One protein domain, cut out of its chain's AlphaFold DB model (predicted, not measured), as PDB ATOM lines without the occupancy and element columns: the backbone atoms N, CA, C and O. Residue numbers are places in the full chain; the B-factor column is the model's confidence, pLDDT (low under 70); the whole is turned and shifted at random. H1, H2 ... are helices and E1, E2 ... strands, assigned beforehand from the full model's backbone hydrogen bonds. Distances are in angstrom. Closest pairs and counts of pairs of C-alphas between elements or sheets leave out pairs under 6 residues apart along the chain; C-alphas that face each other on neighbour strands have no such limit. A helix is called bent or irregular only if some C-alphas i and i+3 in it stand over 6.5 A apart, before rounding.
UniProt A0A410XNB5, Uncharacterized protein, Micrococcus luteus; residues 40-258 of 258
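What this domain is: This is residues 40 to 258 of the 258 residues of an uncharacterized protein of Micrococcus luteus (UniProt A0A410XNB5). This is an elongated body built of strands: at one end two small sheets, E10 E5 E14 E15 and E1 E4, are stacked face to face as a sandwich, and from there the chain runs on into two larger, strongly twisted sheets, with the bent hairpin E2 and E3 reaching the far end. The larger sheets are E8 E9 E6 E13 E16, in that order, and a branched one of E2, E3, E7, E11 and E12; neighbours in each sheet are antiparallel. Of the 219 residues printed, 105, under half, are in named elements: 16 strands, numbered along the chain, and one helix, H1, between E7 and E8, mostly strand. The whole is compact, with a radius of gyration of the C-alphas of 18.0 A, and spans 58 by 35 by 33 A.

How they stand to each other: Start at E1, residues 40 to 43, neighbour of E4, residues 86 to 90; N 42 and O 87, 2.9 A apart, are within hydrogen-bond range. E1 runs on at 48 degrees into E2, residues 46 to 58, which makes a hairpin with E3, residues 63 to 74 (N 48 and O 72, 3.1 A). E2 bends by 114 degrees at residue 55. On the other side of E3, find E11, residues 194 to 197 (N 195 and O 73, 2.9 A), and E12, residues 204 to 206 (N 66 and O 205, 2.9 A). E7, residues 129 to 133, is neighbour to E11 (N 130 and O 196, 2.9 A). H1, residues 135 to 138, is not on this sheet; it is too short for an O i to N i+4 pair, and its one O i to N i+3 pair is within range. Next, E8, residues 143 to 150, and E9, residues 156 to 165, form a hairpin (N 145 and O 161, 3.0 A). Beyond E9 come E6, residues 111 to 118 (N 115 and O 162, 2.9 A), E13, residues 209 to 217 (N 114 and O 214, 2.9 A), and E16, residues 254 to 257 (N 255 and O 211, 2.8 A). In the sandwich, E5, residues 104 to 107, has E10, residues 171 to 173 (N 105 and O 172, 2.9 A), and E14, residues 232 to 236 (N 106 and O 235, 2.7 A), as neighbours; E14 and E15, residues 241 to 244, form a hairpin (N 234 and O 242, 2.9 A). The closest C-alphas of E1 and E15 are Phe 41 and Val 244, 5.5 A apart.

Where its parts are: Find C-alpha 40 at (8.163, 43.461, 3.406), where E1 begins. E3 measures 28.0 A, E9 and E13 26.9 A each, and E2 23.8 A from first to last C-alpha. E16 ends at C-alpha 257, (16.779, 19.984, 11.339).

The domain as a whole: The C-alphas farthest apart, Val 54 and Ser 97, are 58.4 A apart. The printed part has no cut. The links E3 to E4, E4 to E5, E10 to E11 and E13 to E14 are long. Mean pLDDT of the printed part is 86.6; residues 78 to 79, 135 to 136, 218 to 231 and 246 to 252 are under 70.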
ATOM      1  N   ARG A  40       7.861  44.667   2.625       91.19
ATOM      2  CA  ARG A  40       8.163  43.461   3.406       91.19
ATOM      3  C   ARG A  40       9.658  43.230   3.552       91.19
ATOM      4  O   ARG A  40      10.399  43.342   2.584       91.19
ATOM      5  N   PHE A  41      10.095  42.824   4.738       90.94
ATOM      6  CA  PHE A  41      11.431  42.260   4.912       90.94
ATOM      7  C   PHE A  41      11.508  40.865   4.273       90.94
ATOM      8  O   PHE A  41      10.699  39.985   4.580       90.94
ATOM      9  N   ARG A  42      12.485  40.649   3.392       89.56
ATOM     10  CA  ARG A  42      12.800  39.349   2.791       89.56
ATOM     11  C   ARG A  42      14.238  38.993   3.125       89.56
ATOM     12  O   ARG A  42      15.155  39.744   2.817       89.56
ATOM     13  N   GLY A  43      14.437  37.818   3.695       88.00
ATOM     14  CA  GLY A  43      15.750  37.256   3.957       88.00
ATOM     15  C   GLY A  43      15.595  35.824   4.431       88.00
ATOM     16  O   GLY A  43      14.574  35.477   5.026       88.00
ATOM     17  N   SER A  44      16.603  35.005   4.163       84.75
ATOM     18  CA  SER A  44      16.623  33.612   4.594       84.75
ATOM     19  C   SER A  44      17.954  33.248   5.204       84.75
ATOM     20  O   SER A  44      18.988  33.764   4.795       84.75
ATOM     21  N   ILE A  45      17.921  32.344   6.171       85.88
ATOM     22  CA  ILE A  45      19.103  31.751   6.778       85.88
ATOM     23  C   ILE A  45      18.998  30.240   6.618       85.88
ATOM     24  O   ILE A  45      17.952  29.645   6.876       85.88
ATOM     25  N   TYR A  46      20.092  29.641   6.186       87.06
ATOM     26  CA  TYR A  46      20.281  28.218   6.028       87.06
ATOM     27  C   TYR A  46      21.371  27.761   6.993       87.06
ATOM     28  O   TYR A  46      22.444  28.364   7.056       87.06
ATOM     29  N   THR A  47      21.092  26.694   7.733       89.81
ATOM     30  CA  THR A  47      22.106  25.948   8.478       89.81
ATOM     31  C   THR A  47      22.255  24.581   7.833       89.81
ATOM     32  O   THR A  47      21.251  23.930   7.550       89.81
ATOM     33  N   SER A  48      23.495  24.135   7.646       90.88
ATOM     34  CA  SER A  48      23.807  22.754   7.279       90.88
ATOM     35  C   SER A  48      24.692  22.131   8.345       90.88
ATOM     36  O   SER A  48      25.624  22.777   8.832       90.88
ATOM     37  N   LEU A  49      24.393  20.884   8.696       92.50
ATOM     38  CA  LEU A  49      25.238  20.046   9.530       92.50
ATOM     39  C   LEU A  49      25.629  18.781   8.776       92.50
ATOM     40  O   LEU A  49      24.899  18.314   7.902       92.50
ATOM     41  N   VAL A  50      26.780  18.227   9.132       93.56
ATOM     42  CA  VAL A  50      27.249  16.929   8.645       93.56
ATOM     43  C   VAL A  50      27.665  16.109   9.854       93.56
ATOM     44  O   VAL A  50      28.231  16.650  10.803       93.56
ATOM     45  N   ASN A  51      27.396  14.807   9.811       93.44
ATOM     46  CA  ASN A  51      27.804  13.852  10.833       93.44
ATOM     47  C   ASN A  51      28.939  12.961  10.308       93.44
ATOM     48  O   ASN A  51      29.075  12.775   9.101       93.44
ATOM     49  N   ASN A  52      29.757  12.389  11.191       91.50
ATOM     50  CA  ASN A  52      30.869  11.505  10.802       91.50
ATOM     51  C   ASN A  52      30.493  10.008  10.729       91.50
ATOM     52  O   ASN A  52      31.375   9.170  10.565       91.50
ATOM     53  N   GLY A  53      29.214   9.661  10.908       91.00
ATOM     54  CA  GLY A  53      28.725   8.276  10.883       91.00
ATOM     55  C   GLY A  53      28.951   7.466  12.168       91.00
ATOM     56  O   GLY A  53      28.462   6.345  12.267       91.00
ATOM     57  N   VAL A  54      29.632   8.011  13.180       95.88
ATOM     58  CA  VAL A  54      29.823   7.334  14.471       95.88
ATOM     59  C   VAL A  54      28.563   7.478  15.323       95.88
ATOM     60  O   VAL A  54      28.190   8.589  15.703       95.88
ATOM     61  N   GLY A  55      27.933   6.349  15.651       95.50
ATOM     62  CA  GLY A  55      26.758   6.291  16.517       95.50
ATOM     63  C   GLY A  55      27.034   6.766  17.945       95.50
ATOM     64  O   GLY A  55      28.102   6.537  18.516       95.50
ATOM     65  N   CYS A  56      26.054   7.432  18.543       96.00
ATOM     66  CA  CYS A  56      26.114   7.918  19.916       96.00
ATOM     67  C   CYS A  56      24.709   8.023  20.522       96.00
ATOM     68  O   CYS A  56      23.702   7.925  19.821       96.00
ATOM     69  N   ARG A  57      24.636   8.243  21.838       94.88
ATOM     70  CA  ARG A  57      23.379   8.515  22.544       94.88
ATOM     71  C   ARG A  57      23.365   9.949  23.053       94.88
ATOM     72  O   ARG A  57      24.314  10.374  23.708       94.88
ATOM     73  N   ASN A  58      22.286  10.673  22.774       92.75
ATOM     74  CA  ASN A  58      22.035  11.991  23.337       92.75
ATOM     75  C   ASN A  58      21.025  11.860  24.483       92.75
ATOM     76  O   ASN A  58      19.859  11.522  24.272       92.75
ATOM     77  N   THR A  59      21.482  12.101  25.709       88.81
ATOM     78  CA  THR A  59      20.664  11.953  26.920       88.81
ATOM     79  C   THR A  59      19.606  13.041  27.056       88.81
ATOM     80  O   THR A  59      18.543  12.751  27.591       88.81
ATOM     81  N   THR A  60      19.838  14.241  26.513       87.50
ATOM     82  CA  THR A  60      18.867  15.346  26.545       87.50
ATOM     83  C   THR A  60      17.595  15.005  25.773       87.50
ATOM     84  O   THR A  60      16.498  15.301  26.230       87.50
ATOM     85  N   TYR A  61      17.735  14.328  24.630       85.94
ATOM     86  CA  TYR A  61      16.596  13.880  23.819       85.94
ATOM     87  C   TYR A  61      16.167  12.440  24.127       85.94
ATOM     88  O   TYR A  61      15.144  11.985  23.621       85.94
ATOM     89  N   GLY A  62      16.966  11.686  24.890       88.62
ATOM     90  CA  GLY A  62      16.752  10.257  25.125       88.62
ATOM     91  C   GLY A  62      16.889   9.382  23.869       88.62
ATOM     92  O   GLY A  62      16.431   8.240  23.881       88.62
ATOM     93  N   ARG A  63      17.514   9.889  22.798       90.69
ATOM     94  CA  ARG A  63      17.565   9.266  21.462       90.69
ATOM     95  C   ARG A  63      18.992   8.936  21.031       90.69
ATOM     96  O   ARG A  63      19.963   9.510  21.533       90.69
ATOM     97  N   SER A  64      19.106   8.004  20.091       93.31
ATOM     98  CA  SER A  64      20.343   7.775  19.345       93.31
ATOM     99  C   SER A  64      20.569   8.895  18.330       93.31
ATOM    100  O   SER A  64      19.634   9.594  17.939       93.31
ATOM    101  N   GLY A  65      21.820   9.073  17.931       94.50
ATOM    102  CA  GLY A  65      22.218  10.027  16.912       94.50
ATOM    103  C   GLY A  65      23.599   9.700  16.367       94.50
ATOM    104  O   GLY A  65      24.158   8.633  16.643       94.50
ATOM    105  N   LEU A  66      24.164  10.644  15.629       95.62
ATOM    106  CA  LEU A  66      25.496  10.548  15.051       95.62
ATOM    107  C   LEU A  66      26.376  11.692  15.553       95.62
ATOM    108  O   LEU A  66      25.901  12.782  15.878       95.62
ATOM    109  N   ARG A  67      27.683  11.448  15.639       96.06
ATOM    110  CA  ARG A  67      28.624  12.492  16.050       96.06
ATOM    111  C   ARG A  67      28.735  13.569  14.972       96.06
ATOM    112  O   ARG A  67      28.942  13.266  13.793       96.06
ATOM    113  N   LEU A  68      28.627  14.823  15.399       95.81
ATOM    114  CA  LEU A  68      28.731  15.999  14.540       95.81
ATOM    115  C   LEU A  68      30.149  16.115  13.954       95.81
ATOM    116  O   LEU A  68      31.134  15.921  14.661       95.81
ATOM    117  N   SER A  69      30.269  16.456  12.673       95.62
ATOM    118  CA  SER A  69      31.555  16.676  11.993       95.62
ATOM    119  C   SER A  69      31.711  18.096  11.464       95.62
ATOM    120  O   SER A  69      32.811  18.642  11.501       95.62
ATOM    121  N   SER A  70      30.623  18.725  11.016       95.88
ATOM    122  CA  SER A  70      30.636  20.129  10.614       95.88
ATOM    123  C   SER A  70      29.285  20.799  10.835       95.88
ATOM    124  O   SER A  70      28.246  20.142  10.890       95.88
ATOM    125  N   LEU A  71      29.320  22.123  10.973       96.06
ATOM    126  CA  LEU A  71      28.152  22.987  11.084       96.06
ATOM    127  C   LEU A  71      28.457  24.287  10.340       96.06
ATOM    128  O   LEU A  71      29.508  24.896  10.540       96.06
ATOM    129  N   SER A  72      27.540  24.723   9.489       94.75
ATOM    130  CA  SER A  72      27.681  25.937   8.688       94.75
ATOM    131  C   SER A  72      26.413  26.770   8.723       94.75
ATOM    132  O   SER A  72      25.319  26.255   8.946       94.75
ATOM    133  N   LEU A  73      26.583  28.069   8.506       92.88
ATOM    134  CA  LEU A  73      25.520  29.059   8.485       92.88
ATOM    135  C   LEU A  73      25.674  29.911   7.229       92.88
ATOM    136  O   LEU A  73      26.768  30.396   6.934       92.88
ATOM    137  N   SER A  74      24.583  30.128   6.502       91.81
ATOM    138  CA  SER A  74      24.594  30.975   5.317       91.81
ATOM    139  C   SER A  74      23.253  31.654   5.071       91.81
ATOM    140  O   SER A  74      22.213  31.012   5.112       91.81
ATOM    141  N   ASN A  75      23.272  32.938   4.722       90.00
ATOM    142  CA  ASN A  75      22.142  33.614   4.073       90.00
ATOM    143  C   ASN A  75      22.331  33.762   2.550       90.00
ATOM    144  O   ASN A  75      21.570  34.458   1.884       90.00
ATOM    145  N   GLN A  76      23.369  33.120   2.009       87.75
ATOM    146  CA  GLN A  76      23.722  33.096   0.588       87.75
ATOM    147  C   GLN A  76      23.361  31.763  -0.075       87.75
ATOM    148  O   GLN A  76      23.505  31.623  -1.285       87.75
ATOM    149  N   VAL A  77      22.907  30.770   0.696       79.81
ATOM    150  CA  VAL A  77      22.357  29.542   0.127       79.81
ATOM    151  C   VAL A  77      20.882  29.787  -0.198       79.81
ATOM    152  O   VAL A  77      20.114  30.185   0.682       79.81
ATOM    153  N   PRO A  78      20.471  29.577  -1.455       62.97
ATOM    154  CA  PRO A  78      19.108  29.838  -1.874       62.97
ATOM    155  C   PRO A  78      18.106  28.901  -1.187       62.97
ATOM    156  O   PRO A  78      18.020  27.726  -1.522       62.97
ATOM    157  N   ILE A  79      17.273  29.443  -0.294       69.06
ATOM    158  CA  ILE A  79      16.017  28.798   0.119       69.06
ATOM    159  C   ILE A  79      14.876  29.478  -0.639       69.06
ATOM    160  O   ILE A  79      14.620  30.675  -0.463       69.06
ATOM    161  N   GLY A  80      14.204  28.725  -1.515       76.56
ATOM    162  CA  GLY A  80      13.150  29.260  -2.381       76.56
ATOM    163  C   GLY A  80      13.665  30.426  -3.226       76.56
ATOM    164  O   GLY A  80      14.756  30.347  -3.786       76.56
ATOM    165  N   THR A  81      12.925  31.531  -3.278       77.69
ATOM    166  CA  THR A  81      13.251  32.748  -4.049       77.69
ATOM    167  C   THR A  81      13.765  33.910  -3.187       77.69
ATOM    168  O   THR A  81      13.801  35.055  -3.636       77.69
ATOM    169  N   SER A  82      14.205  33.631  -1.956       83.19
ATOM    170  CA  SER A  82      14.772  34.644  -1.057       83.19
ATOM    171  C   SER A  82      16.024  35.319  -1.646       83.19
ATOM    172  O   SER A  82      16.774  34.667  -2.387       83.19
ATOM    173  N   PRO A  83      16.270  36.608  -1.343       88.25
ATOM    174  CA  PRO A  83      17.493  37.288  -1.763       88.25
ATOM    175  C   PRO A  83      18.730  36.621  -1.145       88.25
ATOM    176  O   PRO A  83      18.646  36.012  -0.079       88.25
ATOM    177  N   LEU A  84      19.887  36.765  -1.797       89.06
ATOM    178  CA  LEU A  84      21.180  36.338  -1.252       89.06
ATOM    179  C   LEU A  84      21.632  37.349  -0.190       89.06
ATOM    180  O   LEU A  84      22.407  38.266  -0.474       89.06
ATOM    181  N   GLY A  85      21.106  37.213   1.025       90.75
ATOM    182  CA  GLY A  85      21.225  38.179   2.112       90.75
ATOM    183  C   GLY A  85      19.846  38.540   2.655       90.75
ATOM    184  O   GLY A  85      19.013  37.669   2.920       90.75
ATOM    185  N   PHE A  86      19.588  39.837   2.787       91.75
ATOM    186  CA  PHE A  86      18.239  40.346   3.011       91.75
ATOM    187  C   PHE A  86      17.997  41.651   2.248       91.75
ATOM    188  O   PHE A  86      18.938  42.311   1.808       91.75
ATOM    189  N   SER A  87      16.732  42.024   2.080       94.00
ATOM    190  CA  SER A  87      16.306  43.329   1.570       94.00
ATOM    191  C   SER A  87      14.885  43.662   2.029       94.00
ATOM    192  O   SER A  87      14.141  42.795   2.498       94.00
ATOM    193  N   ILE A  88      14.496  44.932   1.899       95.38
ATOM    194  CA  ILE A  88      13.093  45.347   1.988       95.38
ATOM    195  C   ILE A  88      12.515  45.396   0.576       95.38
ATOM    196  O   ILE A  88      13.041  46.100  -0.291       95.38
ATOM    197  N   VAL A  89      11.431  44.658   0.347       94.50
ATOM    198  CA  VAL A  89      10.800  44.539  -0.966       94.50
ATOM    199  C   VAL A  89       9.505  45.337  -1.084       94.50
ATOM    200  O   VAL A  89       8.762  45.498  -0.115       94.50
ATOM    201  N   GLU A  90       9.252  45.819  -2.294       95.25
ATOM    202  CA  GLU A  90       8.016  46.466  -2.733       95.25
ATOM    203  C   GLU A  90       6.914  45.406  -2.873       95.25
ATOM    204  O   GLU A  90       7.072  44.452  -3.637       95.25
ATOM    205  N   MET A  91       5.807  45.559  -2.141       91.88
ATOM    206  CA  MET A  91       4.669  44.631  -2.182       91.88
ATOM    207  C   MET A  91       3.482  45.244  -2.943       91.88
ATOM    208  O   MET A  91       3.396  46.477  -3.035       91.88
ATOM    209  N   PRO A  92       2.550  44.414  -3.457       91.50
ATOM    210  CA  PRO A  92       1.275  44.891  -3.980       91.50
ATOM    211  C   PRO A  92       0.558  45.774  -2.960       91.50
ATOM    212  O   PRO A  92       0.454  45.417  -1.785       91.50
ATOM    213  N   ARG A  93       0.094  46.933  -3.416       90.94
ATOM    214  CA  ARG A  93      -0.686  47.867  -2.612       90.94
ATOM    215  C   ARG A  93      -2.062  47.285  -2.307       90.94
ATOM    216  O   ARG A  93      -2.626  46.548  -3.116       90.94
ATOM    217  N   THR A  94      -2.618  47.640  -1.153       87.19
ATOM    218  CA  THR A  94      -3.927  47.124  -0.712       87.19
ATOM    219  C   THR A  94      -5.096  47.657  -1.547       87.19
ATOM    220  O   THR A  94      -6.145  47.026  -1.582       87.19
ATOM    221  N   ASP A  95      -4.905  48.767  -2.266       86.69
ATOM    222  CA  ASP A  95      -5.877  49.348  -3.203       86.69
ATOM    223  C   ASP A  95      -5.836  48.727  -4.613       86.69
ATOM    224  O   ASP A  95      -6.600  49.129  -5.487       86.69
ATOM    225  N   GLY A  96      -4.930  47.775  -4.866       85.62
ATOM    226  CA  GLY A  96      -4.781  47.135  -6.173       85.62
ATOM    227  C   GLY A  96      -4.106  47.996  -7.248       85.62
ATOM    228  O   GLY A  96      -3.972  47.537  -8.379       85.62
ATOM    229  N   SER A  97      -3.603  49.196  -6.924       88.44
ATOM    230  CA  SER A  97      -2.961  50.117  -7.885       88.44
ATOM    231  C   SER A  97      -1.564  49.679  -8.371       88.44
ATOM    232  O   SER A  97      -0.826  50.464  -8.969       88.44
ATOM    233  N   GLY A  98      -1.186  48.423  -8.124       89.56
ATOM    234  CA  GLY A  98       0.103  47.837  -8.481       89.56
ATOM    235  C   GLY A  98       1.038  47.676  -7.282       89.56
ATOM    236  O   GLY A  98       0.599  47.464  -6.152       89.56
ATOM    237  N   LEU A  99       2.348  47.723  -7.533       91.19
ATOM    238  CA  LEU A  99       3.367  47.616  -6.486       91.19
ATOM    239  C   LEU A  99       3.575  48.950  -5.767       91.19
ATOM    240  O   LEU A  99       3.432  50.030  -6.341       91.19
ATOM    241  N   SER A 100       3.972  48.870  -4.499       93.88
ATOM    242  CA  SER A 100       4.419  50.043  -3.754       93.88
ATOM    243  C   SER A 100       5.630  50.686  -4.438       93.88
ATOM    244  O   SER A 100       6.484  49.978  -4.970       93.88
ATOM    245  N   PRO A 101       5.722  52.026  -4.454       93.50
ATOM    246  CA  PRO A 101       6.752  52.718  -5.204       93.50
ATOM    247  C   PRO A 101       8.107  52.485  -4.543       93.50
ATOM    248  O   PRO A 101       8.201  52.355  -3.316       93.50
ATOM    249  N   ARG A 102       9.165  52.490  -5.350       95.94
ATOM    250  CA  ARG A 102      10.526  52.447  -4.827       95.94
ATOM    251  C   ARG A 102      10.763  53.610  -3.868       95.94
ATOM    252  O   ARG A 102      10.438  54.755  -4.175       95.94
ATOM    253  N   THR A 103      11.331  53.316  -2.708       96.44
ATOM    254  CA  THR A 103      11.622  54.311  -1.672       96.44
ATOM    255  C   THR A 103      12.861  53.909  -0.877       96.44
ATOM    256  O   THR A 103      13.405  52.827  -1.079       96.44
ATOM    257  N   THR A 104      13.323  54.762   0.034       97.69
ATOM    258  CA  THR A 104      14.374  54.391   0.992       97.69
ATOM    259  C   THR A 104      13.728  53.763   2.218       97.69
ATOM    260  O   THR A 104      12.845  54.375   2.820       97.69
ATOM    261  N   ALA A 105      14.174  52.566   2.598       97.19
ATOM    262  CA  ALA A 105      13.812  51.940   3.863       97.19
ATOM    263  C   ALA A 105      14.988  52.000   4.842       97.19
ATOM    264  O   ALA A 105      16.141  51.857   4.442       97.19
ATOM    265  N   THR A 106      14.687  52.208   6.121       96.44
ATOM    266  CA  THR A 106      15.650  52.349   7.211       96.44
ATOM    267  C   THR A 106      15.360  51.327   8.299       96.44
ATOM    268  O   THR A 106      14.261  51.285   8.849       96.44
ATOM    269  N   LEU A 107      16.363  50.517   8.631       93.19
ATOM    270  CA  LEU A 107      16.322  49.597   9.764       93.19
ATOM    271  C   LEU A 107      16.705  50.310  11.069       93.19
ATOM    272  O   LEU A 107      17.669  51.088  11.130       93.19
ATOM    273  N   ALA A 108      15.967  50.009  12.133       87.06
ATOM    274  CA  ALA A 108      16.299  50.444  13.479       87.06
ATOM    275  C   ALA A 108      17.600  49.778  13.980       87.06
ATOM    276  O   ALA A 108      17.944  48.655  13.614       87.06
ATOM    277  N   ASN A 109      18.364  50.494  14.804       84.75
ATOM    278  CA  ASN A 109      19.647  50.018  15.331       84.75
ATOM    279  C   ASN A 109      19.449  49.356  16.708       84.75
ATOM    280  O   ASN A 109      18.725  49.937  17.516       84.75
ATOM    281  N   PRO A 110      20.098  48.220  17.034       86.81
ATOM    282  CA  PRO A 110      20.999  47.410  16.206       86.81
ATOM    283  C   PRO A 110      20.265  46.505  15.212       86.81
ATOM    284  O   PRO A 110      19.145  46.079  15.483       86.81
ATOM    285  N   VAL A 111      20.922  46.175  14.092       89.06
ATOM    286  CA  VAL A 111      20.481  45.117  13.166       89.06
ATOM    287  C   VAL A 111      21.265  43.852  13.481       89.06
ATOM    288  O   VAL A 111      22.481  43.812  13.314       89.06
ATOM    289  N   GLN A 112      20.582  42.827  13.973       89.12
ATOM    290  CA  GLN A 112      21.196  41.611  14.490       89.12
ATOM    291  C   GLN A 112      20.687  40.375  13.754       89.12
ATOM    292  O   GLN A 112      19.506  40.272  13.435       89.12
ATOM    293  N   LEU A 113      21.572  39.407  13.543       89.38
ATOM    294  CA  LEU A 113      21.208  38.023  13.271       89.38
ATOM    295  C   LEU A 113      21.523  37.204  14.516       89.38
ATOM    296  O   LEU A 113      22.654  37.223  15.000       89.38
ATOM    297  N   VAL A 114      20.541  36.459  15.006       89.31
ATOM    298  CA  VAL A 114      20.710  35.592  16.167       89.31
ATOM    299  C   VAL A 114      20.434  34.157  15.790       89.31
ATOM    300  O   VAL A 114      19.387  33.859  15.220       89.31
ATOM    301  N   VAL A 115      21.370  33.283  16.142       90.94
ATOM    302  CA  VAL A 115      21.269  31.841  15.941       90.94
ATOM    303  C   VAL A 115      21.523  31.151  17.269       90.94
ATOM    304  O   VAL A 115      22.457  31.516  17.979       90.94
ATOM    305  N   ALA A 116      20.698  30.175  17.628       91.75
ATOM    306  CA  ALA A 116      20.870  29.398  18.844       91.75
ATOM    307  C   ALA A 116      20.892  27.905  18.527       91.75
ATOM    308  O   ALA A 116      19.922  27.369  17.989       91.75
ATOM    309  N   TYR A 117      21.980  27.241  18.907       94.00
ATOM    310  CA  TYR A 117      22.145  25.792  18.787       94.00
ATOM    311  C   TYR A 117      22.083  25.139  20.169       94.00
ATOM    312  O   TYR A 117      22.490  25.779  21.141       94.00
ATOM    313  N   PRO A 118      21.599  23.888  20.289       93.75
ATOM    314  CA  PRO A 118      21.749  23.113  21.514       93.75
ATOM    315  C   PRO A 118      23.177  23.200  22.062       93.75
ATOM    316  O   PRO A 118      24.157  23.126  21.309       93.75
ATOM    317  N   SER A 119      23.293  23.406  23.373       93.44
ATOM    318  CA  SER A 119      24.591  23.679  23.973       93.44
ATOM    319  C   SER A 119      25.548  22.505  23.793       93.44
ATOM    320  O   SER A 119      25.170  21.337  23.898       93.44
ATOM    321  N   GLY A 120      26.802  22.831  23.487       92.19
ATOM    322  CA  GLY A 120      27.842  21.838  23.240       92.19
ATOM    323  C   GLY A 120      27.921  21.342  21.799       92.19
ATOM    324  O   GLY A 120      28.819  20.550  21.534       92.19
ATOM    325  N   MET A 121      27.065  21.807  20.877       95.25
ATOM    326  CA  MET A 121      27.250  21.608  19.427       95.25
ATOM    327  C   MET A 121      28.455  22.384  18.891       95.25
ATOM    328  O   MET A 121      29.309  21.837  18.195       95.25
ATOM    329  N   VAL A 122      28.523  23.672  19.224       96.94
ATOM    330  CA  VAL A 122      29.619  24.562  18.835       96.94
ATOM    331  C   VAL A 122      30.731  24.459  19.877       96.94
ATOM    332  O   VAL A 122      30.477  24.528  21.084       96.94
ATOM    333  N   ALA A 123      31.968  24.296  19.414       95.62
ATOM    334  CA  ALA A 123      33.145  24.185  20.263       95.62
ATOM    335  C   ALA A 123      33.295  25.414  21.170       95.62
ATOM    336  O   ALA A 123      32.964  26.547  20.807       95.62
ATOM    337  N   ASN A 124      33.810  25.200  22.378       93.12
ATOM    338  CA  ASN A 124      34.114  26.287  23.301       93.12
ATOM    339  C   ASN A 124      35.505  26.865  23.016       93.12
ATOM    340  O   ASN A 124      36.474  26.543  23.696       93.12
ATOM    341  N   VAL A 125      35.592  27.683  21.969       92.06
ATOM    342  CA  VAL A 125      36.812  28.379  21.543       92.06
ATOM    343  C   VAL A 125      36.541  29.876  21.402       92.06
ATOM    344  O   VAL A 125      35.397  30.284  21.212       92.06
ATOM    345  N   ALA A 126      37.589  30.700  21.486       88.38
ATOM    346  CA  ALA A 126      37.464  32.161  21.500       88.38
ATOM    347  C   ALA A 126      36.810  32.740  20.230       88.38
ATOM    348  O   ALA A 126      36.053  33.702  20.311       88.38
ATOM    349  N   GLN A 127      37.091  32.149  19.065       88.69
ATOM    350  CA  GLN A 127      36.515  32.533  17.775       88.69
ATOM    351  C   GLN A 127      35.851  31.305  17.146       88.69
ATOM    352  O   GLN A 127      36.487  30.582  16.380       88.69
ATOM    353  N   PRO A 128      34.595  31.000  17.513       92.06
ATOM    354  CA  PRO A 128      33.943  29.773  17.082       92.06
ATOM    355  C   PRO A 128      33.391  29.849  15.658       92.06
ATOM    356  O   PRO A 128      32.921  28.831  15.167       92.06
ATOM    357  N   PHE A 129      33.418  31.015  15.002       94.94
ATOM    358  CA  PHE A 129      32.885  31.205  13.655       94.94
ATOM    359  C   PHE A 129      33.937  31.761  12.701       94.94
ATOM    360  O   PHE A 129      34.554  32.789  12.980       94.94
ATOM    361  N   THR A 130      34.067  31.121  11.543       94.44
ATOM    362  CA  THR A 130      34.953  31.552  10.462       94.44
ATOM    363  C   THR A 130      34.116  32.007   9.277       94.44
ATOM    364  O   THR A 130      33.368  31.223   8.695       94.44
ATOM    365  N   PHE A 131      34.256  33.275   8.891       92.81
ATOM    366  CA  PHE A 131      33.570  33.830   7.726       92.81
ATOM    367  C   PHE A 131      34.178  33.297   6.423       92.81
ATOM    368  O   PHE A 131      35.384  33.376   6.211       92.81
ATOM    369  N   THR A 132      33.324  32.829   5.518       90.25
ATOM    370  CA  THR A 132      33.663  32.510   4.120       90.25
ATOM    371  C   THR A 132      33.183  33.612   3.172       90.25
ATOM    372  O   THR A 132      33.837  33.896   2.176       90.25
ATOM    373  N   ASN A 133      32.055  34.263   3.480       84.25
ATOM    374  CA  ASN A 133      31.558  35.442   2.764       84.25
ATOM    375  C   ASN A 133      30.838  36.393   3.739       84.25
ATOM    376  O   ASN A 133      30.339  35.965   4.780       84.25
ATOM    377  N   GLY A 134      30.792  37.682   3.410       70.25
ATOM    378  CA  GLY A 134      30.223  38.738   4.249       70.25
ATOM    379  C   GLY A 134      31.250  39.599   4.970       70.25
ATOM    380  O   GLY A 134      30.934  40.748   5.244       70.25
ATOM    381  N   THR A 135      32.456  39.054   5.187       66.94
ATOM    382  CA  THR A 135      33.627  39.617   5.897       66.94
ATOM    383  C   THR A 135      33.322  40.275   7.255       66.94
ATOM    384  O   THR A 135      32.244  40.800   7.520       66.94
ATOM    385  N   GLY A 136      34.317  40.308   8.145       66.50
ATOM    386  CA  GLY A 136      34.210  41.024   9.426       66.50
ATOM    387  C   GLY A 136      33.941  42.534   9.291       66.50
ATOM    388  O   GLY A 136      33.705  43.209  10.285       66.50
ATOM    389  N   ALA A 137      33.990  43.074   8.065       75.12
ATOM    390  CA  ALA A 137      33.708  44.474   7.775       75.12
ATOM    391  C   ALA A 137      32.204  44.791   7.763       75.12
ATOM    392  O   ALA A 137      31.823  45.889   8.157       75.12
ATOM    393  N   ASN A 138      31.346  43.853   7.338       87.94
ATOM    394  CA  ASN A 138      29.897  44.084   7.327       87.94
ATOM    395  C   ASN A 138      29.182  43.434   8.507       87.94
ATOM    396  O   ASN A 138      28.090  43.867   8.853       87.94
ATOM    397  N   TRP A 139      29.765  42.408   9.121       92.44
ATOM    398  CA  TRP A 139      29.195  41.738  10.284       92.44
ATOM    399  C   TRP A 139      30.232  41.640  11.390       92.44
ATOM    400  O   TRP A 139      31.376  41.267  11.144       92.44
ATOM    401  N   SER A 140      29.821  41.920  12.623       91.31
ATOM    402  CA  SER A 140      30.653  41.636  13.784       91.31
ATOM    403  C   SER A 140      30.900  40.130  13.908       91.31
ATOM    404  O   SER A 140      30.035  39.316  13.566       91.31
ATOM    405  N   ALA A 141      32.038  39.756  14.499       89.38
ATOM    406  CA  ALA A 141      32.172  38.418  15.070       89.38
ATOM    407  C   ALA A 141      31.008  38.161  16.052       89.38
ATOM    408  O   ALA A 141      30.543  39.108  16.708       89.38
ATOM    409  N   PRO A 142      30.492  36.924  16.136       92.25
ATOM    410  CA  PRO A 142      29.338  36.656  16.969       92.25
ATOM    411  C   PRO A 142      29.708  36.701  18.452       92.25
ATOM    412  O   PRO A 142      30.656  36.051  18.888       92.25
ATOM    413  N   THR A 143      28.907  37.395  19.256       92.00
ATOM    414  CA  THR A 143      28.970  37.245  20.716       92.00
ATOM    415  C   THR A 143      28.224  35.982  21.132       92.00
ATOM    416  O   THR A 143      27.139  35.725  20.604       92.00
ATOM    417  N   ARG A 144      28.756  35.233  22.102       92.00
ATOM    418  CA  ARG A 144      28.125  34.026  22.656       92.00
ATOM    419  C   ARG A 144      27.543  34.301  24.039       92.00
ATOM    420  O   ARG A 144      28.201  34.897  24.885       92.00
ATOM    421  N   ARG A 145      26.338  33.797  24.285       91.31
ATOM    422  CA  ARG A 145      25.744  33.638  25.621       91.31
ATOM    423  C   ARG A 145      24.969  32.330  25.676       91.31
ATOM    424  O   ARG A 145      24.650  31.771  24.633       91.31
ATOM    425  N   THR A 146      24.609  31.869  26.862       91.19
ATOM    426  CA  THR A 146      23.695  30.734  27.011       91.19
ATOM    427  C   THR A 146      22.274  31.211  27.301       91.19
ATOM    428  O   THR A 146      22.050  32.326  27.782       91.19
ATOM    429  N   ALA A 147      21.291  30.385  26.957       89.50
ATOM    430  CA  ALA A 147      19.896  30.572  27.342       89.50
ATOM    431  C   ALA A 147      19.209  29.216  27.484       89.50
ATOM    432  O   ALA A 147      19.438  28.322  26.671       89.50
ATOM    433  N   THR A 148      18.333  29.071  28.471       90.69
ATOM    434  CA  THR A 148      17.430  27.919  28.549       90.69
ATOM    435  C   THR A 148      16.183  28.225  27.733       90.69
ATOM    436  O   THR A 148      15.510  29.223  27.985       90.69
ATOM    437  N   LEU A 149      15.895  27.388  26.739       85.94
ATOM    438  CA  LEU A 149      14.778  27.562  25.816       85.94
ATOM    439  C   LEU A 149      13.997  26.256  25.702       85.94
ATOM    440  O   LEU A 149      14.560  25.173  25.857       85.94
ATOM    441  N   THR A 150      12.711  26.375  25.382       86.75
ATOM    442  CA  THR A 150      11.842  25.234  25.090       86.75
ATOM    443  C   THR A 150      11.487  25.241  23.605       86.75
ATOM    444  O   THR A 150      10.883  26.209  23.126       86.75
ATOM    445  N   SER A 151      11.863  24.185  22.888       85.62
ATOM    446  CA  SER A 151      11.571  24.005  21.462       85.62
ATOM    447  C   SER A 151      10.085  23.695  21.203       85.62
ATOM    448  O   SER A 151       9.341  23.401  22.144       85.62
ATOM    449  N   PRO A 152       9.610  23.775  19.941       85.00
ATOM    450  CA  PRO A 152       8.211  23.507  19.587       85.00
ATOM    451  C   PRO A 152       7.699  22.101  19.934       85.00
ATOM    452  O   PRO A 152       6.499  21.919  20.096       85.00
ATOM    453  N   ASP A 153       8.589  21.119  20.076       86.19
ATOM    454  CA  ASP A 153       8.282  19.753  20.524       86.19
ATOM    455  C   ASP A 153       8.249  19.598  22.059       86.19
ATOM    456  O   ASP A 153       8.096  18.490  22.570       86.19
ATOM    457  N   GLY A 154       8.377  20.699  22.808       87.69
ATOM    458  CA  GLY A 154       8.263  20.727  24.268       87.69
ATOM    459  C   GLY A 154       9.559  20.431  25.027       87.69
ATOM    460  O   GLY A 154       9.557  20.449  26.259       87.69
ATOM    461  N   ILE A 155      10.680  20.204  24.338       88.06
ATOM    462  CA  ILE A 155      11.961  19.900  24.987       88.06
ATOM    463  C   ILE A 155      12.598  21.187  25.516       88.06
ATOM    464  O   ILE A 155      12.848  22.129  24.769       88.06
ATOM    465  N   THR A 156      12.878  21.229  26.821       90.62
ATOM    466  CA  THR A 156      13.559  22.360  27.468       90.62
ATOM    467  C   THR A 156      15.016  22.021  27.725       90.62
ATOM    468  O   THR A 156      15.315  21.053  28.419       90.62
ATOM    469  N   GLN A 157      15.927  22.826  27.185       90.50
ATOM    470  CA  GLN A 157      17.368  22.608  27.317       90.50
ATOM    471  C   GLN A 157      18.152  23.916  27.173       90.50
ATOM    472  O   GLN A 157      17.608  24.962  26.809       90.50
ATOM    473  N   THR A 158      19.450  23.852  27.453       92.94
ATOM    474  CA  THR A 158      20.367  24.979  27.269       92.94
ATOM    475  C   THR A 158      20.799  25.089  25.812       92.94
ATOM    476  O   THR A 158      21.210  24.106  25.197       92.94
ATOM    477  N   TYR A 159      20.760  26.307  25.286       93.25
ATOM    478  CA  TYR A 159      21.233  26.684  23.962       93.25
ATOM    479  C   TYR A 159      22.418  27.646  24.068       93.25
ATOM    480  O   TYR A 159      22.422  28.552  24.905       93.25
ATOM    481  N   ASP A 160      23.390  27.475  23.176       93.75
ATOM    482  CA  ASP A 160      24.412  28.469  22.871       93.75
ATOM    483  C   ASP A 160      23.850  29.458  21.847       93.75
ATOM    484  O   ASP A 160      23.558  29.096  20.707       93.75
ATOM    485  N   VAL A 161      23.675  30.706  22.273       92.31
ATOM    486  CA  VAL A 161      23.093  31.800  21.497       92.31
ATOM    487  C   VAL A 161      24.211  32.680  20.963       92.31
ATOM    488  O   VAL A 161      24.951  33.305  21.726       92.31
ATOM    489  N   PHE A 162      24.281  32.774  19.644       93.31
ATOM    490  CA  PHE A 162      25.241  33.570  18.902       93.31
ATOM    491  C   PHE A 162      24.547  34.772  18.274       93.31
ATOM    492  O   PHE A 162      23.526  34.622  17.609       93.31
ATOM    493  N   THR A 163      25.093  35.968  18.489       91.56
ATOM    494  CA  THR A 163      24.546  37.220  17.940       91.56
ATOM    495  C   THR A 163      25.573  37.897  17.047       91.56
ATOM    496  O   THR A 163      26.604  38.355  17.531       91.56
ATOM    497  N   PHE A 164      25.266  37.984  15.756       92.19
ATOM    498  CA  PHE A 164      25.992  38.785  14.775       92.19
ATOM    499  C   PHE A 164      25.331  40.157  14.677       92.19
ATOM    500  O   PHE A 164      24.108  40.237  14.562       92.19
ATOM    501  N   THR A 165      26.114  41.233  14.677       91.69
ATOM    502  CA  THR A 165      25.604  42.592  14.446       91.69
ATOM    503  C   THR A 165      26.027  43.061  13.064       91.69
ATOM    504  O   THR A 165      27.210  43.017  12.733       91.69
ATOM    505  N   TRP A 166      25.071  43.503  12.254       92.75
ATOM    506  CA  TRP A 166      25.343  44.074  10.944       92.75
ATOM    507  C   TRP A 166      25.842  45.514  11.087       92.75
ATOM    508  O   TRP A 166      25.233  46.335  11.770       92.75
ATOM    509  N   LEU A 167      26.956  45.803  10.425       92.00
ATOM    510  CA  LEU A 167      27.692  47.068  10.445       92.00
ATOM    511  C   LEU A 167      27.484  47.880   9.153       92.00
ATOM    512  O   LEU A 167      28.040  48.965   9.009       92.00
ATOM    513  N   GLY A 168      26.708  47.348   8.203       90.88
ATOM    514  CA  GLY A 168      26.436  47.993   6.922       90.88
ATOM    515  C   GLY A 168      25.473  49.183   7.007       90.88
ATOM    516  O   GLY A 168      24.942  49.540   8.061       90.88
ATOM    517  N   ASN A 169      25.221  49.808   5.852       92.44
ATOM    518  CA  ASN A 169      24.306  50.943   5.760       92.44
ATOM    519  C   ASN A 169      22.854  50.505   6.016       92.44
ATOM    520  O   ASN A 169      22.258  49.800   5.200       92.44
ATOM    521  N   ARG A 170      22.279  50.988   7.122       92.19
ATOM    522  CA  ARG A 170      20.914  50.680   7.574       92.19
ATOM    523  C   ARG A 170      19.809  51.300   6.718       92.19
ATOM    524  O   ARG A 170      18.663  50.879   6.861       92.19
ATOM    525  N   SER A 171      20.139  52.270   5.866       96.25
ATOM    526  CA  SER A 171      19.201  52.954   4.977       96.25
ATOM    527  C   SER A 171      19.547  52.662   3.521       96.25
ATOM    528  O   SER A 171      20.548  53.154   3.002       96.25
ATOM    529  N   GLN A 172      18.726  51.860   2.848       97.44
ATOM    530  CA  GLN A 172      18.924  51.497   1.443       97.44
ATOM    531  C   GLN A 172      17.595  51.521   0.682       97.44
ATOM    532  O   GLN A 172      16.512  51.477   1.268       97.44
ATOM    533  N   SER A 173      17.674  51.611  -0.647       97.75
ATOM    534  CA  SER A 173      16.488  51.560  -1.503       97.75
ATOM    535  C   SER A 173      15.764  50.221  -1.354       97.75
ATOM    536  O   SER A 173      16.392  49.160  -1.303       97.75
ATOM    537  N   THR A 174      14.435  50.253  -1.355       97.31
ATOM    538  CA  THR A 174      13.612  49.057  -1.542       97.31
ATOM    539  C   THR A 174      13.859  48.456  -2.921       97.31
ATOM    540  O   THR A 174      14.329  49.134  -3.844       97.31
ATOM    541  N   THR A 175      13.540  47.173  -3.060       95.44
ATOM    542  CA  THR A 175      13.689  46.434  -4.318       95.44
ATOM    543  C   THR A 175      12.366  45.808  -4.725       95.44
ATOM    544  O   THR A 175      11.575  45.436  -3.867       95.44
ATOM    545  N   GLN A 176      12.139  45.599  -6.015       93.56
ATOM    546  CA  GLN A 176      10.927  44.927  -6.478       93.56
ATOM    547  C   GLN A 176      10.848  43.487  -5.945       93.56
ATOM    548  O   GLN A 176      11.819  42.735  -6.078       93.56
ATOM    549  N   ASP A 177       9.702  43.072  -5.389       89.19
ATOM    550  CA  ASP A 177       9.469  41.654  -5.107       89.19
ATOM    551  C   ASP A 177       9.220  40.905  -6.425       89.19
ATOM    552  O   ASP A 177       8.238  41.148  -7.127       89.19
ATOM    553  N   ARG A 178      10.138  40.005  -6.782       83.94
ATOM    554  CA  ARG A 178      10.042  39.150  -7.977       83.94
ATOM    555  C   ARG A 178       9.872  37.673  -7.631       83.94
ATOM    556  O   ARG A 178       9.924  36.814  -8.507       83.94
ATOM    557  N   THR A 179       9.631  37.366  -6.355       78.56
ATOM    558  CA  THR A 179       9.561  35.984  -5.866       78.56
ATOM    559  C   THR A 179       8.475  35.165  -6.565       78.56
ATOM    560  O   THR A 179       8.693  33.984  -6.827       78.56
ATOM    561  N   ALA A 180       7.351  35.794  -6.933       77.75
ATOM    562  CA  ALA A 180       6.251  35.161  -7.664       77.75
ATOM    563  C   ALA A 180       6.615  34.764  -9.107       77.75
ATOM    564  O   ALA A 180       6.043  33.820  -9.638       77.75
ATOM    565  N   SER A 181       7.586  35.440  -9.731       81.81
ATOM    566  CA  SER A 181       8.062  35.114 -11.081       81.81
ATOM    567  C   SER A 181       9.253  34.147 -11.073       81.81
ATOM    568  O   SER A 181       9.942  34.021 -12.081       81.81
ATOM    569  N   GLY A 182       9.570  33.536  -9.925       81.88
ATOM    570  CA  GLY A 182      10.744  32.673  -9.756       81.88
ATOM    571  C   GLY A 182      12.076  33.422  -9.624       81.88
ATOM    572  O   GLY A 182      13.114  32.792  -9.427       81.88
ATOM    573  N   THR A 183      12.070  34.757  -9.679       85.56
ATOM    574  CA  THR A 183      13.292  35.573  -9.670       85.56
ATOM    575  C   THR A 183      13.549  36.140  -8.280       85.56
ATOM    576  O   THR A 183      12.652  36.638  -7.601       85.56
ATOM    577  N   ARG A 184      14.806  36.101  -7.837       86.69
ATOM    578  CA  ARG A 184      15.189  36.652  -6.534       86.69
ATOM    579  C   ARG A 184      15.187  38.183  -6.574       86.69
ATOM    580  O   ARG A 184      15.690  38.757  -7.544       86.69
ATOM    581  N   PRO A 185      14.698  38.854  -5.522       89.81
ATOM    582  CA  PRO A 185      14.984  40.265  -5.316       89.81
ATOM    583  C   PRO A 185      16.490  40.493  -5.149       89.81
ATOM    584  O   PRO A 185      17.215  39.623  -4.655       89.81
ATOM    585  N   THR A 186      16.957  41.679  -5.521       92.56
ATOM    586  CA  THR A 186      18.328  42.108  -5.230       92.56
ATOM    587  C   THR A 186      18.505  42.237  -3.715       92.56
ATOM    588  O   THR A 186      17.647  42.801  -3.031       92.56
ATOM    589  N   SER A 187      19.596  41.696  -3.174       92.50
ATOM    590  CA  SER A 187      19.937  41.881  -1.765       92.50
ATOM    591  C   SER A 187      20.484  43.282  -1.516       92.50
ATOM    592  O   SER A 187      21.072  43.915  -2.394       92.50
ATOM    593  N   TRP A 188      20.292  43.776  -0.297       94.25
ATOM    594  CA  TRP A 188      20.962  44.987   0.155       94.25
ATOM    595  C   TRP A 188      22.472  44.766   0.242       94.25
ATOM    596  O   TRP A 188      22.945  43.679   0.598       94.25
ATOM    597  N   ALA A 189      23.235  45.813  -0.068       92.88
ATOM    598  CA  ALA A 189      24.689  45.763  -0.075       92.88
ATOM    599  C   ALA A 189      25.222  45.429   1.325       92.88
ATOM    600  O   ALA A 189      24.718  45.941   2.324       92.88
ATOM    601  N   GLY A 190      26.235  44.561   1.390       92.25
ATOM    602  CA  GLY A 190      26.876  44.159   2.645       92.25
ATOM    603  C   GLY A 190      26.043  43.223   3.528       92.25
ATOM    604  O   GLY A 190      26.441  42.959   4.654       92.25
ATOM    605  N   THR A 191      24.896  42.709   3.069       93.12
ATOM    606  CA  THR A 191      24.063  41.800   3.887       93.12
ATOM    607  C   THR A 191      24.485  40.336   3.813       93.12
ATOM    608  O   THR A 191      23.979  39.519   4.582       93.12
ATOM    609  N   ALA A 192      25.417  39.990   2.924       91.81
ATOM    610  CA  ALA A 192      25.910  38.628   2.795       91.81
ATOM    611  C   ALA A 192      26.568  38.136   4.087       91.81
ATOM    612  O   ALA A 192      27.311  38.872   4.726       91.81
ATOM    613  N   LEU A 193      26.287  36.889   4.457       92.44
ATOM    614  CA  LEU A 193      26.872  36.191   5.590       92.44
ATOM    615  C   LEU A 193      26.913  34.695   5.284       92.44
ATOM    616  O   LEU A 193      25.870  34.053   5.162       92.44
ATOM    617  N   THR A 194      28.117  34.141   5.199       93.25
ATOM    618  CA  THR A 194      28.359  32.700   5.100       93.25
ATOM    619  C   THR A 194      29.588  32.347   5.909       93.25
ATOM    620  O   THR A 194      30.587  33.063   5.847       93.25
ATOM    621  N   GLY A 195      29.548  31.225   6.614       94.38
ATOM    622  CA  GLY A 195      30.708  30.706   7.317       94.38
ATOM    623  C   GLY A 195      30.456  29.359   7.971       94.38
ATOM    624  O   GLY A 195      29.376  28.771   7.854       94.38
ATOM    625  N   SER A 196      31.476  28.880   8.664       96.00
ATOM    626  CA  SER A 196      31.459  27.614   9.386       96.00
ATOM    627  C   SER A 196      31.731  27.822  10.866       96.00
ATOM    628  O   SER A 196      32.431  28.751  11.276       96.00
ATOM    629  N   TRP A 197      31.162  26.933  11.671       97.31
ATOM    630  CA  TRP A 197      31.416  26.868  13.098       97.31
ATOM    631  C   TRP A 197      32.528  25.863  13.387       97.31
ATOM    632  O   TRP A 197      32.547  24.765  12.827       97.31
ATOM    633  N   ALA A 198      33.404  26.193  14.330       97.25
ATOM    634  CA  ALA A 198      34.185  25.187  15.029       97.25
ATOM    635  C   ALA A 198      33.209  24.321  15.836       97.25
ATOM    636  O   ALA A 198      32.531  24.817  16.735       97.25
ATOM    637  N   VAL A 199      33.098  23.037  15.501       97.00
ATOM    638  CA  VAL A 199      32.162  22.118  16.160       97.00
ATOM    639  C   VAL A 199      32.845  21.296  17.238       97.00
ATOM    640  O   VAL A 199      34.027  20.969  17.150       97.00
ATOM    641  N   ASN A 200      32.078  20.917  18.252       96.50
ATOM    642  CA  ASN A 200      32.466  19.837  19.137       96.50
ATOM    643  C   ASN A 200      32.185  18.509  18.426       96.50
ATOM    644  O   ASN A 200      31.037  18.076  18.336       96.50
ATOM    645  N   THR A 201      33.231  17.839  17.949       95.62
ATOM    646  CA  THR A 201      33.096  16.560  17.235       95.62
ATOM    647  C   THR A 201      32.619  15.409  18.122       95.62
ATOM    648  O   THR A 201      32.237  14.351  17.631       95.62
ATOM    649  N   SER A 202      32.591  15.614  19.443       94.94
ATOM    650  CA  SER A 202      31.962  14.696  20.390       94.94
ATOM    651  C   SER A 202      30.479  15.001  20.617       94.94
ATOM    652  O   SER A 202      29.828  14.263  21.347       94.94
ATOM    653  N   TYR A 203      29.890  16.044  20.033       95.19
ATOM    654  CA  TYR A 203      28.454  16.278  20.177       95.19
ATOM    655  C   TYR A 203      27.644  15.192  19.461       95.19
ATOM    656  O   TYR A 203      27.970  14.812  18.340       95.19
ATOM    657  N   CYS A 204      26.583  14.699  20.106       95.44
ATOM    658  CA  CYS A 204      25.686  13.704  19.526       95.44
ATOM    659  C   CYS A 204      24.452  14.371  18.903       95.44
ATOM    660  O   CYS A 204      23.519  14.732  19.624       95.44
ATOM    661  N   ALA A 205      24.449  14.551  17.583       93.50
ATOM    662  CA  ALA A 205      23.319  15.109  16.847       93.50
ATOM    663  C   ALA A 205      22.276  14.017  16.582       93.50
ATOM    664  O   ALA A 205      22.579  13.001  15.964       93.50
ATOM    665  N   VAL A 206      21.060  14.217  17.091       91.75
ATOM    666  CA  VAL A 206      19.922  13.313  16.869       91.75
ATOM    667  C   VAL A 206      19.262  13.594  15.520       91.75
ATOM    668  O   VAL A 206      19.389  14.702  15.003       91.75
ATOM    669  N   ASP A 207      18.516  12.620  15.001       83.88
ATOM    670  CA  ASP A 207      17.868  12.683  13.679       83.88
ATOM    671  C   ASP A 207      16.882  13.847  13.525       83.88
ATOM    672  O   ASP A 207      16.606  14.293  12.421       83.88
ATOM    673  N   THR A 208      16.301  14.346  14.617       85.19
ATOM    674  CA  THR A 208      15.432  15.524  14.555       85.19
ATOM    675  C   THR A 208      15.579  16.366  15.803       85.19
ATOM    676  O   THR A 208      15.372  15.875  16.915       85.19
ATOM    677  N   PHE A 209      15.907  17.643  15.618       87.75
ATOM    678  CA  PHE A 209      15.924  18.636  16.687       87.75
ATOM    679  C   PHE A 209      15.708  20.050  16.146       87.75
ATOM    680  O   PHE A 209      15.763  20.297  14.942       87.75
ATOM    681  N   TYR A 210      15.485  20.997  17.054       89.00
ATOM    682  CA  TYR A 210      15.249  22.393  16.709       89.00
ATOM    683  C   TYR A 210      16.441  23.280  17.059       89.00
ATOM    684  O   TYR A 210      16.986  23.213  18.165       89.00
ATOM    685  N   TYR A 211      16.771  24.181  16.137       89.00
ATOM    686  CA  TYR A 211      17.607  25.353  16.389       89.00
ATOM    687  C   TYR A 211      16.788  26.621  16.152       89.00
ATOM    688  O   TYR A 211      15.744  26.592  15.498       89.00
ATOM    689  N   LEU A 212      17.244  27.740  16.700       87.31
ATOM    690  CA  LEU A 212      16.605  29.036  16.493       87.31
ATOM    691  C   LEU A 212      17.463  29.874  15.557       87.31
ATOM    692  O   LEU A 212      18.682  29.897  15.697       87.31
ATOM    693  N   SER A 213      16.839  30.589  14.628       87.12
ATOM    694  CA  SER A 213      17.529  31.544  13.767       87.12
ATOM    695  C   SER A 213      16.595  32.680  13.377       87.12
ATOM    696  O   SER A 213      15.541  32.436  12.792       87.12
ATOM    697  N   ASN A 214      16.960  33.929  13.689       84.06
ATOM    698  CA  ASN A 214      16.125  35.080  13.351       84.06
ATOM    699  C   ASN A 214      16.890  36.406  13.209       84.06
ATOM    700  O   ASN A 214      17.909  36.619  13.867       84.06
ATOM    701  N   TYR A 215      16.361  37.311  12.377       86.06
ATOM    702  CA  TYR A 215      16.827  38.695  12.269       86.06
ATOM    703  C   TYR A 215      16.054  39.608  13.230       86.06
ATOM    704  O   TYR A 215      14.842  39.469  13.392       86.06
ATOM    705  N   TYR A 216      16.752  40.579  13.816       81.38
ATOM    706  CA  TYR A 216      16.214  41.604  14.708       81.38
ATOM    707  C   TYR A 216      16.736  42.986  14.291       81.38
ATOM    708  O   TYR A 216      17.820  43.104  13.729       81.38
ATOM    709  N   SER A 217      15.954  44.034  14.539       76.19
ATOM    710  CA  SER A 217      16.248  45.420  14.148       76.19
ATOM    711  C   SER A 217      15.639  46.367  15.178       76.19
ATOM    712  O   SER A 217      14.422  46.360  15.350       76.19
ATOM    713  N   GLY A 218      16.449  47.161  15.879       59.69
ATOM    714  CA  GLY A 218      15.949  48.126  16.870       59.69
ATOM    715  C   GLY A 218      15.744  47.587  18.285       59.69
ATOM    716  O   GLY A 218      15.118  48.254  19.102       59.69
ATOM    717  N   GLY A 219      16.251  46.393  18.589       60.72
ATOM    718  CA  GLY A 219      16.114  45.782  19.908       60.72
ATOM    719  C   GLY A 219      17.181  44.730  20.175       60.72
ATOM    720  O   GLY A 219      18.034  44.457  19.334       60.72
ATOM    721  N   THR A 220      17.122  44.128  21.359       56.50
ATOM    722  CA  THR A 220      17.957  42.984  21.735       56.50
ATOM    723  C   THR A 220      17.135  41.709  21.652       56.50
ATOM    724  O   THR A 220      16.020  41.670  22.174       56.50
ATOM    725  N   ALA A 221      17.700  40.633  21.107       55.44
ATOM    726  CA  ALA A 221      17.107  39.292  21.129       55.44
ATOM    727  C   ALA A 221      17.049  38.665  22.542       55.44
ATOM    728  O   ALA A 221      17.297  37.474  22.716       55.44
ATOM    729  N   ALA A 222      16.788  39.460  23.582       52.34
ATOM    730  CA  ALA A 222      16.629  38.995  24.954       52.34
ATOM    731  C   ALA A 222      15.417  38.055  25.076       52.34
ATOM    732  O   ALA A 222      15.482  37.062  25.793       52.34
ATOM    733  N   ALA A 223      14.362  38.302  24.297       52.78
ATOM    734  CA  ALA A 223      13.107  37.553  24.331       52.78
ATOM    735  C   ALA A 223      13.019  36.438  23.269       52.78
ATOM    736  O   ALA A 223      11.966  36.273  22.653       52.78
ATOM    737  N   LEU A 224      14.127  35.714  23.027       61.84
ATOM    738  CA  LEU A 224      14.234  34.611  22.053       61.84
ATOM    739  C   LEU A 224      12.905  33.843  21.895       61.84
ATOM    740  O   LEU A 224      12.496  33.092  22.777       61.84
ATOM    741  N   GLY A 225      12.237  34.055  20.760       53.59
ATOM    742  CA  GLY A 225      11.126  33.234  20.291       53.59
ATOM    743  C   GLY A 225       9.761  33.336  20.988       53.59
ATOM    744  O   GLY A 225       8.973  32.427  20.738       53.59
ATOM    745  N   ARG A 226       9.416  34.328  21.838       53.25
ATOM    746  CA  ARG A 226       8.144  34.222  22.614       53.25
ATOM    747  C   ARG A 226       7.257  35.452  22.859       53.25
ATOM    748  O   ARG A 226       6.348  35.352  23.678       53.25
ATOM    749  N   THR A 227       7.381  36.575  22.150       51.78
ATOM    750  CA  THR A 227       6.361  37.641  22.308       51.78
ATOM    751  C   THR A 227       6.066  38.380  21.009       51.78
ATOM    752  O   THR A 227       6.975  38.858  20.338       51.78
ATOM    753  N   ALA A 228       4.785  38.508  20.644       39.66
ATOM    754  CA  ALA A 228       4.369  39.436  19.596       39.66
ATOM    755  C   ALA A 228       4.846  40.848  19.989       39.66
ATOM    756  O   ALA A 228       4.527  41.323  21.074       39.66
ATOM    757  N   GLY A 229       5.683  41.465  19.151       41.53
ATOM    758  CA  GLY A 229       6.398  42.710  19.474       41.53
ATOM    759  C   GLY A 229       7.905  42.550  19.716       41.53
ATOM    760  O   GLY A 229       8.608  43.551  19.761       41.53
ATOM    761  N   SER A 230       8.438  41.322  19.788       55.34
ATOM    762  CA  SER A 230       9.891  41.077  19.804       55.34
ATOM    763  C   SER A 230      10.539  41.141  18.414       55.34
ATOM    764  O   SER A 230      11.753  40.986  18.289       55.34
ATOM    765  N   TYR A 231       9.736  41.288  17.358       66.62
ATOM    766  CA  TYR A 231      10.226  41.461  15.995       66.62
ATOM    767  C   TYR A 231      10.807  42.860  15.836       66.62
ATOM    768  O   TYR A 231      10.245  43.834  16.332       66.62
ATOM    769  N   GLY A 232      11.924  42.958  15.120       76.12
ATOM    770  CA  GLY A 232      12.465  44.262  14.778       76.12
ATOM    771  C   GLY A 232      11.543  45.038  13.844       76.12
ATOM    772  O   GLY A 232      10.623  44.470  13.255       76.12
ATOM    773  N   THR A 233      11.820  46.322  13.648       85.38
ATOM    774  CA  THR A 233      11.063  47.160  12.709       85.38
ATOM    775  C   THR A 233      11.960  47.802  11.659       85.38
ATOM    776  O   THR A 233      13.182  47.913  11.816       85.38
ATOM    777  N   PHE A 234      11.337  48.210  10.558       91.75
ATOM    778  CA  PHE A 234      11.898  49.142   9.590       91.75
ATOM    779  C   PHE A 234      10.867  50.224   9.278       91.75
ATOM    780  O   PHE A 234       9.661  49.980   9.355       91.75
ATOM    781  N   THR A 235      11.340  51.399   8.891       94.25
ATOM    782  CA  THR A 235      10.499  52.484   8.378       94.25
ATOM    783  C   THR A 235      10.880  52.807   6.944       94.25
ATOM    784  O   THR A 235      11.978  52.487   6.496       94.25
ATOM    785  N   THR A 236       9.988  53.438   6.195       95.19
ATOM    786  CA  THR A 236      10.276  53.956   4.855       95.19
ATOM    787  C   THR A 236      10.113  55.470   4.813       95.19
ATOM    788  O   THR A 236       9.388  56.055   5.617       95.19
ATOM    789  N   ALA A 237      10.755  56.126   3.843       94.31
ATOM    790  CA  ALA A 237      10.677  57.581   3.687       94.31
ATOM    791  C   ALA A 237       9.253  58.096   3.387       94.31
ATOM    792  O   ALA A 237       8.959  59.260   3.631       94.31
ATOM    793  N   ASN A 238       8.356  57.236   2.890       90.38
ATOM    794  CA  ASN A 238       6.934  57.548   2.696       90.38
ATOM    795  C   ASN A 238       6.044  57.177   3.902       90.38
ATOM    796  O   ASN A 238       4.823  57.140   3.767       90.38
ATOM    797  N   GLY A 239       6.640  56.902   5.068       88.81
ATOM    798  CA  GLY A 239       5.929  56.753   6.340       88.81
ATOM    799  C   GLY A 239       5.418  55.346   6.658       88.81
ATOM    800  O   GLY A 239       4.766  55.163   7.684       88.81
ATOM    801  N   TYR A 240       5.709  54.333   5.833       90.69
ATOM    802  CA  TYR A 240       5.344  52.950   6.151       90.69
ATOM    803  C   TYR A 240       6.245  52.398   7.258       90.69
ATOM    804  O   TYR A 240       7.462  52.576   7.229       90.69
ATOM    805  N   THR A 241       5.650  51.682   8.213       90.75
ATOM    806  CA  THR A 241       6.375  50.921   9.236       90.75
ATOM    807  C   THR A 241       6.088  49.442   9.044       90.75
ATOM    808  O   THR A 241       4.931  49.030   9.022       90.75
ATOM    809  N   GLY A 242       7.144  48.644   8.906       87.81
ATOM    810  CA  GLY A 242       7.049  47.201   8.731       87.81
ATOM    811  C   GLY A 242       7.842  46.427   9.773       87.81
ATOM    812  O   GLY A 242       8.688  46.974  10.483       87.81
ATOM    813  N   LEU A 243       7.569  45.126   9.842       86.19
ATOM    814  CA  LEU A 243       8.258  44.201  10.736       86.19
ATOM    815  C   LEU A 243       9.416  43.496  10.021       86.19
ATOM    816  O   LEU A 243       9.309  43.091   8.860       86.19
ATOM    817  N   VAL A 244      10.505  43.292  10.753       85.25
ATOM    818  CA  VAL A 244      11.619  42.418  10.387       85.25
ATOM    819  C   VAL A 244      11.312  41.031  10.931       85.25
ATOM    820  O   VAL A 244      11.481  40.752  12.117       85.25
ATOM    821  N   VAL A 245      10.817  40.168  10.047       72.62
ATOM    822  CA  VAL A 245      10.460  38.783  10.360       72.62
ATOM    823  C   VAL A 245      11.234  37.868   9.419       72.62
ATOM    824  O   VAL A 245      11.056  37.949   8.202       72.62
ATOM    825  N   SER A 246      12.091  36.996   9.956       66.25
ATOM    826  CA  SER A 246      12.773  35.980   9.145       66.25
ATOM    827  C   SER A 246      11.982  34.667   9.050       66.25
ATOM    828  O   SER A 246      11.055  34.455   9.830       66.25
ATOM    829  N   ASN A 247      12.385  33.829   8.079       59.00
ATOM    830  CA  ASN A 247      12.073  32.428   7.727       59.00
ATOM    831  C   ASN A 247      10.917  31.645   8.379       59.00
ATOM    832  O   ASN A 247      10.337  30.800   7.699       59.00
ATOM    833  N   SER A 248      10.562  31.846   9.643       59.25
ATOM    834  CA  SER A 248       9.496  31.077  10.292       59.25
ATOM    835  C   SER A 248       8.728  31.910  11.327       59.25
ATOM    836  O   SER A 248       8.835  31.660  12.527       59.25
ATOM    837  N   PRO A 249       7.923  32.902  10.889       60.06
ATOM    838  CA  PRO A 249       7.042  33.657  11.784       60.06
ATOM    839  C   PRO A 249       6.110  32.759  12.600       60.06
ATOM    840  O   PRO A 249       5.867  33.036  13.769       60.06
ATOM    841  N   SER A 250       5.605  31.682  11.991       61.69
ATOM    842  CA  SER A 250       4.675  30.739  12.626       61.69
ATOM    843  C   SER A 250       5.295  29.977  13.794       61.69
ATOM    844  O   SER A 250       4.577  29.556  14.694       61.69
ATOM    845  N   THR A 251       6.619  29.819  13.802       62.50
ATOM    846  CA  THR A 251       7.362  29.127  14.858       62.50
ATOM    847  C   THR A 251       8.255  30.086  15.647       62.50
ATOM    848  O   THR A 251       9.108  29.635  16.401       62.50
ATOM    849  N   GLY A 252       8.126  31.406  15.477       68.50
ATOM    850  CA  GLY A 252       8.961  32.388  16.183       68.50
ATOM    851  C   GLY A 252      10.464  32.297  15.871       68.50
ATOM    852  O   GLY A 252      11.284  32.721  16.685       68.50
ATOM    853  N   GLY A 253      10.836  31.738  14.713       78.44
ATOM    854  CA  GLY A 253      12.229  31.530  14.299       78.44
ATOM    855  C   GLY A 253      12.818  30.159  14.655       78.44
ATOM    856  O   GLY A 253      14.008  29.947  14.426       78.44
ATOM    857  N   TRP A 254      12.020  29.230  15.193       83.38
ATOM    858  CA  TRP A 254      12.432  27.833  15.356       83.38
ATOM    859  C   TRP A 254      12.444  27.102  14.015       83.38
ATOM    860  O   TRP A 254      11.464  27.133  13.271       83.38
ATOM    861  N   ILE A 255      13.535  26.397  13.738       85.44
ATOM    862  CA  ILE A 255      13.737  25.625  12.516       85.44
ATOM    863  C   ILE A 255      14.088  24.194  12.919       85.44
ATOM    864  O   ILE A 255      15.001  23.974  13.719       85.44
ATOM    865  N   ALA A 256      13.346  23.231  12.377       86.31
ATOM    866  CA  ALA A 256      13.667  21.818  12.520       86.31
ATOM    867  C   ALA A 256      14.843  21.466  11.603       86.31
ATOM    868  O   ALA A 256      14.866  21.861  10.434       86.31
ATOM    869  N   ILE A 257      15.809  20.727  12.135       82.38
ATOM    870  CA  ILE A 257      16.779  19.984  11.339       82.38
ATOM    871  C   ILE A 257      16.340  18.529  11.362       82.38
ATOM    872  O   ILE A 257      16.069  17.998  12.441       82.38
ATOM    873  N   ASN A 258      16.275  17.949  10.168       74.12
ATOM    874  CA  ASN A 258      16.061  16.531   9.910       74.12
ATOM    875  C   ASN A 258      17.326  15.942   9.281       74.12
ATOM    876  O   ASN A 258      18.070  16.734   8.650       74.12
TER     877      ASN A 258